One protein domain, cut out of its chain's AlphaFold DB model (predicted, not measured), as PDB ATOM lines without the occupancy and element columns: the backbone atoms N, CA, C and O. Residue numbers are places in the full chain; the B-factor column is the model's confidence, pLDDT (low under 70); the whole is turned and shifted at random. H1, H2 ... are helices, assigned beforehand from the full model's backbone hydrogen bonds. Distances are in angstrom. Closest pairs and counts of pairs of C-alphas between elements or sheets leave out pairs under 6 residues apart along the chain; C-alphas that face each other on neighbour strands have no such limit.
ATOM      1  N   PHE A   8     176.744 129.117 170.459       61.62
ATOM      2  CA  PHE A   8     175.565 129.259 171.306       61.62
ATOM      3  C   PHE A   8     175.272 128.018 172.170       61.62
ATOM      4  O   PHE A   8     175.024 128.164 173.368       61.62
ATOM      5  N   ILE A   9     175.364 126.803 171.612       68.19
ATOM      6  CA  ILE A   9     175.175 125.552 172.366       68.19
ATOM      7  C   ILE A   9     176.301 125.378 173.387       68.19
ATOM      8  O   ILE A   9     176.042 125.010 174.531       68.19
ATOM      9  N   LEU A  10     177.541 125.711 173.015       71.44
ATOM     10  CA  LEU A  10     178.693 125.594 173.911       71.44
ATOM     11  C   LEU A  10     178.593 126.554 175.111       71.44
ATOM     12  O   LEU A  10     178.888 126.171 176.243       71.44
ATOM     13  N   VAL A  11     178.120 127.784 174.883       78.12
ATOM     14  CA  VAL A  11     177.869 128.769 175.948       78.12
ATOM     15  C   VAL A  11     176.693 128.347 176.835       78.12
ATOM     16  O   VAL A  11     176.786 128.475 178.057       78.12
ATOM     17  N   ALA A  12     175.608 127.823 176.257       76.94
ATOM     18  CA  ALA A  12     174.468 127.310 177.020       76.94
ATOM     19  C   ALA A  12     174.871 126.116 177.900       76.94
ATOM     20  O   ALA A  12     174.583 126.106 179.096       76.94
ATOM     21  N   PHE A  13     175.616 125.161 177.341       79.00
ATOM     22  CA  PHE A  13     176.130 124.004 178.069       79.00
ATOM     23  C   PHE A  13     177.072 124.421 179.202       79.00
ATOM     24  O   PHE A  13     176.926 123.956 180.330       79.00
ATOM     25  N   ARG A  14     177.992 125.360 178.937       83.81
ATOM     26  CA  ARG A  14     178.912 125.886 179.954       83.81
ATOM     27  C   ARG A  14     178.174 126.542 181.121       83.81
ATOM     28  O   ARG A  14     178.523 126.279 182.264       83.81
ATOM     29  N   ARG A  15     177.125 127.328 180.852       83.19
ATOM     30  CA  ARG A  15     176.288 127.934 181.904       83.19
ATOM     31  C   ARG A  15     175.570 126.888 182.754       83.19
ATOM     32  O   ARG A  15     175.560 127.009 183.973       83.19
ATOM     33  N   VAL A  16     174.982 125.868 182.123       83.19
ATOM     34  CA  VAL A  16     174.317 124.770 182.846       83.19
ATOM     35  C   VAL A  16     175.327 124.017 183.711       83.19
ATOM     36  O   VAL A  16     175.057 123.759 184.880       83.19
ATOM     37  N   PHE A  17     176.511 123.728 183.174       82.50
ATOM     38  CA  PHE A  17     177.582 123.047 183.898       82.50
ATOM     39  C   PHE A  17     178.098 123.862 185.097       82.50
ATOM     40  O   PHE A  17     178.210 123.329 186.198       82.50
ATOM     41  N   GLU A  18     178.359 125.161 184.917       88.44
ATOM     42  CA  GLU A  18     178.781 126.057 186.002       88.44
ATOM     43  C   GLU A  18     177.702 126.165 187.097       88.44
ATOM     44  O   GLU A  18     178.022 126.092 188.284       88.44
ATOM     45  N   SER A  19     176.420 126.245 186.714       86.25
ATOM     46  CA  SER A  19     175.289 126.248 187.653       86.25
ATOM     47  C   SER A  19     175.199 124.949 188.459       86.25
ATOM     48  O   SER A  19     175.015 124.990 189.676       86.25
ATOM     49  N   GLN A  20     175.341 123.796 187.800       81.12
ATOM     50  CA  GLN A  20     175.362 122.481 188.451       81.12
ATOM     51  C   GLN A  20     176.506 122.402 189.472       81.12
ATOM     52  O   GLN A  20     176.312 121.968 190.607       81.12
ATOM     53  N   GLN A  21     177.689 122.901 189.102       86.56
ATOM     54  CA  GLN A  21     178.863 122.894 189.970       86.56
ATOM     55  C   GLN A  21     178.697 123.809 191.194       86.56
ATOM     56  O   GLN A  21     179.094 123.428 192.297       86.56
ATOM     57  N   SER A  22     178.084 124.990 191.035       89.50
ATOM     58  CA  SER A  22     177.795 125.878 192.168       89.50
ATOM     59  C   SER A  22     176.765 125.290 193.132       89.50
ATOM     60  O   SER A  22     176.967 125.371 194.342       89.50
ATOM     61  N   ILE A  23     175.711 124.648 192.612       86.88
ATOM     62  CA  ILE A  23     174.674 124.003 193.430       86.88
ATOM     63  C   ILE A  23     175.286 122.845 194.224       86.88
ATOM     64  O   ILE A  23     175.103 122.762 195.436       86.88
ATOM     65  N   ALA A  24     176.087 121.999 193.568       84.00
ATOM     66  CA  ALA A  24     176.772 120.888 194.225       84.00
ATOM     67  C   ALA A  24     177.709 121.364 195.348       84.00
ATOM     68  O   ALA A  24     177.792 120.732 196.402       84.00
ATOM     69  N   ARG A  25     178.393 122.497 195.145       88.44
ATOM     70  CA  ARG A  25     179.258 123.094 196.166       88.44
ATOM     71  C   ARG A  25     178.464 123.609 197.366       88.44
ATOM     72  O   ARG A  25     178.827 123.285 198.490       88.44
ATOM     73  N   GLN A  26     177.386 124.355 197.130       87.31
ATOM     74  CA  GLN A  26     176.518 124.859 198.200       87.31
ATOM     75  C   GLN A  26     175.908 123.716 199.013       87.31
ATOM     76  O   GLN A  26     175.954 123.739 200.237       87.31
ATOM     77  N   HIS A  27     175.415 122.680 198.333       84.12
ATOM     78  CA  HIS A  27     174.848 121.501 198.981       84.12
ATOM     79  C   HIS A  27     175.880 120.764 199.847       84.12
ATOM     80  O   HIS A  27     175.575 120.308 200.946       84.12
ATOM     81  N   ARG A  28     177.129 120.668 199.377       84.44
ATOM     82  CA  ARG A  28     178.219 120.064 200.150       84.44
ATOM     83  C   ARG A  28     178.569 120.878 201.395       84.44
ATOM     84  O   ARG A  28     178.712 120.294 202.464       84.44
ATOM     85  N   GLU A  29     178.700 122.195 201.257       88.75
ATOM     86  CA  GLU A  29     178.964 123.099 202.385       88.75
ATOM     87  C   GLU A  29     177.820 123.034 203.418       88.75
ATOM     88  O   GLU A  29     178.067 122.992 204.622       88.75
ATOM     89  N   GLU A  30     176.565 122.939 202.965       85.31
ATOM     90  CA  GLU A  30     175.403 122.724 203.835       85.31
ATOM     91  C   GLU A  30     175.487 121.390 204.596       85.31
ATOM     92  O   GLU A  30     175.302 121.371 205.815       85.31
ATOM     93  N   LEU A  31     175.816 120.287 203.916       82.44
ATOM     94  CA  LEU A  31     175.970 118.977 204.556       82.44
ATOM     95  C   LEU A  31     177.083 118.979 205.609       82.44
ATOM     96  O   LEU A  31     176.894 118.453 206.704       82.44
ATOM     97  N   GLU A  32     178.237 119.571 205.292       84.88
ATOM     98  CA  GLU A  32     179.370 119.687 206.218       84.88
ATOM     99  C   GLU A  32     178.972 120.484 207.476       84.88
ATOM    100  O   GLU A  32     179.320 120.089 208.593       84.88
ATOM    101  N   ASN A  33     178.163 121.538 207.321       85.06
ATOM    102  CA  ASN A  33     177.621 122.309 208.443       85.06
ATOM    103  C   ASN A  33     176.631 121.499 209.293       85.06
ATOM    104  O   ASN A  33     176.707 121.551 210.519       85.06
ATOM    105  N   LEU A  34     175.731 120.731 208.671       84.00
ATOM    106  CA  LEU A  34     174.767 119.882 209.384       84.00
ATOM    107  C   LEU A  34     175.449 118.742 210.149       84.00
ATOM    108  O   LEU A  34     175.046 118.436 211.268       84.00
ATOM    109  N   LEU A  35     176.501 118.148 209.580       81.12
ATOM    110  CA  LEU A  35     177.297 117.094 210.222       81.12
ATOM    111  C   LEU A  35     178.146 117.615 211.387       81.12
ATOM    112  O   LEU A  35     178.442 116.864 212.314       81.12
ATOM    113  N   SER A  36     178.547 118.887 211.330       82.31
ATOM    114  CA  SER A  36     179.351 119.537 212.373       82.31
ATOM    115  C   SER A  36     178.500 120.158 213.488       82.31
ATOM    116  O   SER A  36     179.047 120.602 214.499       82.31
ATOM    117  N   ALA A  37     177.178 120.227 213.307       82.12
ATOM    118  CA  ALA A  37     176.246 120.806 214.266       82.12
ATOM    119  C   ALA A  37     175.900 119.833 215.409       82.12
ATOM    120  O   ALA A  37     176.107 118.625 215.322       82.12
ATOM    121  N   ASP A  38     175.351 120.372 216.501       82.56
ATOM    122  CA  ASP A  38     174.905 119.566 217.639       82.56
ATOM    123  C   ASP A  38     173.741 118.640 217.241       82.56
ATOM    124  O   ASP A  38     172.669 119.099 216.837       82.56
ATOM    125  N   ALA A  39     173.947 117.332 217.405       73.75
ATOM    126  CA  ALA A  39     172.992 116.283 217.058       73.75
ATOM    127  C   ALA A  39     171.679 116.347 217.865       73.75
ATOM    128  O   ALA A  39     170.671 115.776 217.444       73.75
ATOM    129  N   LEU A  40     171.670 117.024 219.019       80.50
ATOM    130  CA  LEU A  40     170.476 117.200 219.853       80.50
ATOM    131  C   LEU A  40     169.660 118.452 219.496       80.50
ATOM    132  O   LEU A  40     168.604 118.671 220.087       80.50
ATOM    133  N   ASN A  41     170.107 119.263 218.531       86.75
ATOM    134  CA  ASN A  41     169.368 120.438 218.087       86.75
ATOM    135  C   ASN A  41     168.141 120.027 217.238       86.75
ATOM    136  O   ASN A  41     168.316 119.458 216.156       86.75
ATOM    137  N   PRO A  42     166.903 120.358 217.659       85.44
ATOM    138  CA  PRO A  42     165.691 119.989 216.924       85.44
ATOM    139  C   PRO A  42     165.649 120.505 215.479       85.44
ATOM    140  O   PRO A  42     165.175 119.795 214.599       85.44
ATOM    141  N   ALA A  43     166.192 121.698 215.212       84.94
ATOM    142  CA  ALA A  43     166.201 122.279 213.866       84.94
ATOM    143  C   ALA A  43     167.138 121.512 212.912       84.94
ATOM    144  O   ALA A  43     166.848 121.361 211.728       84.94
ATOM    145  N   VAL A  44     168.255 120.988 213.434       85.06
ATOM    146  CA  VAL A  44     169.186 120.143 212.668       85.06
ATOM    147  C   VAL A  44     168.537 118.794 212.362       85.06
ATOM    148  O   VAL A  44     168.630 118.314 211.235       85.06
ATOM    149  N   GLN A  45     167.826 118.202 213.327       84.44
ATOM    150  CA  GLN A  45     167.102 116.942 213.121       84.44
ATOM    151  C   GLN A  45     165.971 117.076 212.096       84.44
ATOM    152  O   GLN A  45     165.817 116.199 211.248       84.44
ATOM    153  N   GLU A  46     165.213 118.175 212.139       89.38
ATOM    154  CA  GLU A  46     164.183 118.481 211.144       89.38
ATOM    155  C   GLU A  46     164.793 118.584 209.742       89.38
ATOM    156  O   GLU A  46     164.328 117.921 208.814       89.38
ATOM    157  N   ARG A  47     165.914 119.307 209.603       87.44
ATOM    158  CA  ARG A  47     166.613 119.433 208.320       87.44
ATOM    159  C   ARG A  47     167.155 118.098 207.800       87.44
ATOM    160  O   ARG A  47     167.035 117.804 206.613       87.44
ATOM    161  N   ILE A  48     167.719 117.261 208.672       85.00
ATOM    162  CA  ILE A  48     168.166 115.907 208.309       85.00
ATOM    163  C   ILE A  48     166.976 115.052 207.846       85.00
ATOM    164  O   ILE A  48     167.085 114.341 206.847       85.00
ATOM    165  N   ALA A  49     165.832 115.131 208.531       89.75
ATOM    166  CA  ALA A  49     164.630 114.396 208.147       89.75
ATOM    167  C   ALA A  49     164.101 114.833 206.770       89.75
ATOM    168  O   ALA A  49     163.708 113.981 205.970       89.75
ATOM    169  N   GLU A  50     164.141 116.133 206.462       91.12
ATOM    170  CA  GLU A  50     163.822 116.650 205.128       91.12
ATOM    171  C   GLU A  50     164.759 116.091 204.054       91.12
ATOM    172  O   GLU A  50     164.280 115.628 203.019       91.12
ATOM    173  N   LEU A  51     166.073 116.076 204.302       88.88
ATOM    174  CA  LEU A  51     167.055 115.533 203.358       88.88
ATOM    175  C   LEU A  51     166.845 114.034 203.110       88.88
ATOM    176  O   LEU A  51     166.880 113.591 201.965       88.88
ATOM    177  N   ILE A  52     166.561 113.252 204.157       90.44
ATOM    178  CA  ILE A  52     166.237 111.823 204.021       90.44
ATOM    179  C   ILE A  52     164.966 111.641 203.191       90.44
ATOM    180  O   ILE A  52     164.920 110.794 202.299       90.44
ATOM    181  N   LYS A  53     163.929 112.438 203.467       94.81
ATOM    182  CA  LYS A  53     162.678 112.397 202.707       94.81
ATOM    183  C   LYS A  53     162.923 112.717 201.235       94.81
ATOM    184  O   LYS A  53     162.403 111.999 200.386       94.81
ATOM    185  N   GLN A  54     163.711 113.749 200.944       92.62
ATOM    186  CA  GLN A  54     164.033 114.129 199.575       92.62
ATOM    187  C   GLN A  54     164.823 113.025 198.868       92.62
ATOM    188  O   GLN A  54     164.419 112.599 197.796       92.62
ATOM    189  N   ASN A  55     165.843 112.463 199.519       92.19
ATOM    190  CA  ASN A  55     166.609 111.343 198.973       92.19
ATOM    191  C   ASN A  55     165.724 110.120 198.677       92.19
ATOM    192  O   ASN A  55     165.887 109.461 197.656       92.19
ATOM    193  N   ASN A  56     164.744 109.822 199.537       93.88
ATOM    194  CA  ASN A  56     163.787 108.742 199.286       93.88
ATOM    195  C   ASN A  56     162.892 109.019 198.070       93.88
ATOM    196  O   ASN A  56     162.610 108.099 197.305       93.88
ATOM    197  N   ILE A  57     162.452 110.268 197.889       93.50
ATOM    198  CA  ILE A  57     161.678 110.689 196.712       93.50
ATOM    199  C   ILE A  57     162.536 110.575 195.448       93.50
ATOM    200  O   ILE A  57     162.061 110.047 194.445       93.50
ATOM    201  N   ASP A  58     163.794 111.006 195.506       93.00
ATOM    202  CA  ASP A  58     164.716 110.965 194.372       93.00
ATOM    203  C   ASP A  58     165.023 109.513 193.963       93.00
ATOM    204  O   ASP A  58     164.920 109.176 192.786       93.00
ATOM    205  N   MET A  59     165.273 108.614 194.926       91.06
ATOM    206  CA  MET A  59     165.423 107.173 194.663       91.06
ATOM    207  C   MET A  59     164.154 106.558 194.056       91.06
ATOM    208  O   MET A  59     164.227 105.725 193.151       91.06
ATOM    209  N   GLN A  60     162.971 106.961 194.532       92.69
ATOM    210  CA  GLN A  60     161.706 106.507 193.956       92.69
ATOM    211  C   GLN A  60     161.541 107.003 192.512       92.69
ATOM    212  O   GLN A  60     161.065 106.252 191.661       92.69
ATOM    213  N   MET A  61     161.937 108.246 192.230       88.56
ATOM    214  CA  MET A  61     161.912 108.815 190.885       88.56
ATOM    215  C   MET A  61     162.893 108.097 189.952       88.56
ATOM    216  O   MET A  61     162.510 107.763 188.835       88.56
ATOM    217  N   GLU A  62     164.118 107.820 190.399       88.44
ATOM    218  CA  GLU A  62     165.115 107.068 189.629       88.44
ATOM    219  C   GLU A  62     164.603 105.666 189.278       88.44
ATOM    220  O   GLU A  62     164.622 105.268 188.114       88.44
ATOM    221  N   SER A  63     164.025 104.961 190.253       90.00
ATOM    222  CA  SER A  63     163.388 103.666 190.010       90.00
ATOM    223  C   SER A  63     162.225 103.775 189.018       90.00
ATOM    224  O   SER A  63     162.075 102.937 188.131       90.00
ATOM    225  N   ALA A  64     161.402 104.821 189.126       86.50
ATOM    226  CA  ALA A  64     160.300 105.032 188.197       86.50
ATOM    227  C   ALA A  64     160.788 105.347 186.774       86.50
ATOM    228  O   ALA A  64     160.149 104.924 185.816       86.50
ATOM    229  N   LEU A  65     161.916 106.042 186.615       85.81
ATOM    230  CA  LEU A  65     162.549 106.260 185.313       85.81
ATOM    231  C   LEU A  65     163.097 104.960 184.710       85.81
ATOM    232  O   LEU A  65     163.015 104.783 183.497       85.81
ATOM    233  N   GLU A  66     163.636 104.062 185.537       81.19
ATOM    234  CA  GLU A  66     164.154 102.763 185.095       81.19
ATOM    235  C   GLU A  66     163.030 101.806 184.673       81.19
ATOM    236  O   GLU A  66     163.107 101.188 183.609       81.19
ATOM    237  N   TYR A  67     161.978 101.693 185.486       80.69
ATOM    238  CA  TYR A  67     160.916 100.706 185.271       80.69
ATOM    239  C   TYR A  67     159.717 101.225 184.474       80.69
ATOM    240  O   TYR A  67     159.064 100.427 183.805       80.69
ATOM    241  N   TYR A  68     159.426 102.527 184.534       81.44
ATOM    242  CA  TYR A  68     158.266 103.158 183.887       81.44
ATOM    243  C   TYR A  68     158.661 104.425 183.104       81.44
ATOM    244  O   TYR A  68     158.098 105.507 183.340       81.44
ATOM    245  N   PRO A  69     159.629 104.341 182.167       75.81
ATOM    246  CA  PRO A  69     160.101 105.495 181.399       75.81
ATOM    247  C   PRO A  69     158.973 106.212 180.637       75.81
ATOM    248  O   PRO A  69     159.044 107.422 180.407       75.81
ATOM    249  N   GLU A  70     157.892 105.502 180.302       76.81
ATOM    250  CA  GLU A  70     156.678 106.036 179.682       76.81
ATOM    251  C   GLU A  70     155.931 107.071 180.528       76.81
ATOM    252  O   GLU A  70     155.176 107.872 179.980       76.81
ATOM    253  N   THR A  71     156.160 107.106 181.844       75.06
ATOM    254  CA  THR A  71     155.569 108.117 182.735       75.06
ATOM    255  C   THR A  71     156.196 109.496 182.522       75.06
ATOM    256  O   THR A  71     155.552 110.519 182.757       75.06
ATOM    257  N   PHE A  72     157.449 109.543 182.059       76.56
ATOM    258  CA  PHE A  72     158.263 110.761 182.017       76.56
ATOM    259  C   PHE A  72     158.586 111.243 180.597       76.56
ATOM    260  O   PHE A  72     159.107 112.345 180.428       76.56
TER     261      PHE A  72
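Overview. This is residues 8 to 72 of the 151 residues of a protein of Schistosoma rodhaini (UniProt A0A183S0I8). Two long helices, H1 and then H2, make an open V, joined at its point by a tight link, with their far ends spread apart. The printed part has 65 residues, is all helix with no named strand, and is only just extended, close to loose, with a radius of gyration of the C-alphas of 16.6 A. It is only just flat, spanning 48 by 32 by 12 A.

Arrangement. Look first at H1, residues 8 to 36, then at H2, residues 42 to 67: they run opposite ways at a steep tilt of 43 degrees. They are close but not clearly touching; their closest C-alphas, of Leu 34 and Val 44, are 6.5 A apart. In both, every O i to N i+4 pair is within hydrogen-bond range.

Along the chain. Find C-alpha 8 at (175.565, 129.259, 171.306); from there H1 runs 42.4 A to C-alpha 36. H2 runs 37.4 A, ending at C-alpha 67, (160.916, 100.706, 185.271).

Size, cuts and confidence. The farthest C-alphas, of Phe 8 and Leu 40, are 50.3 A apart. The printed part has no cut; residues 8 to 9 are under pLDDT 70.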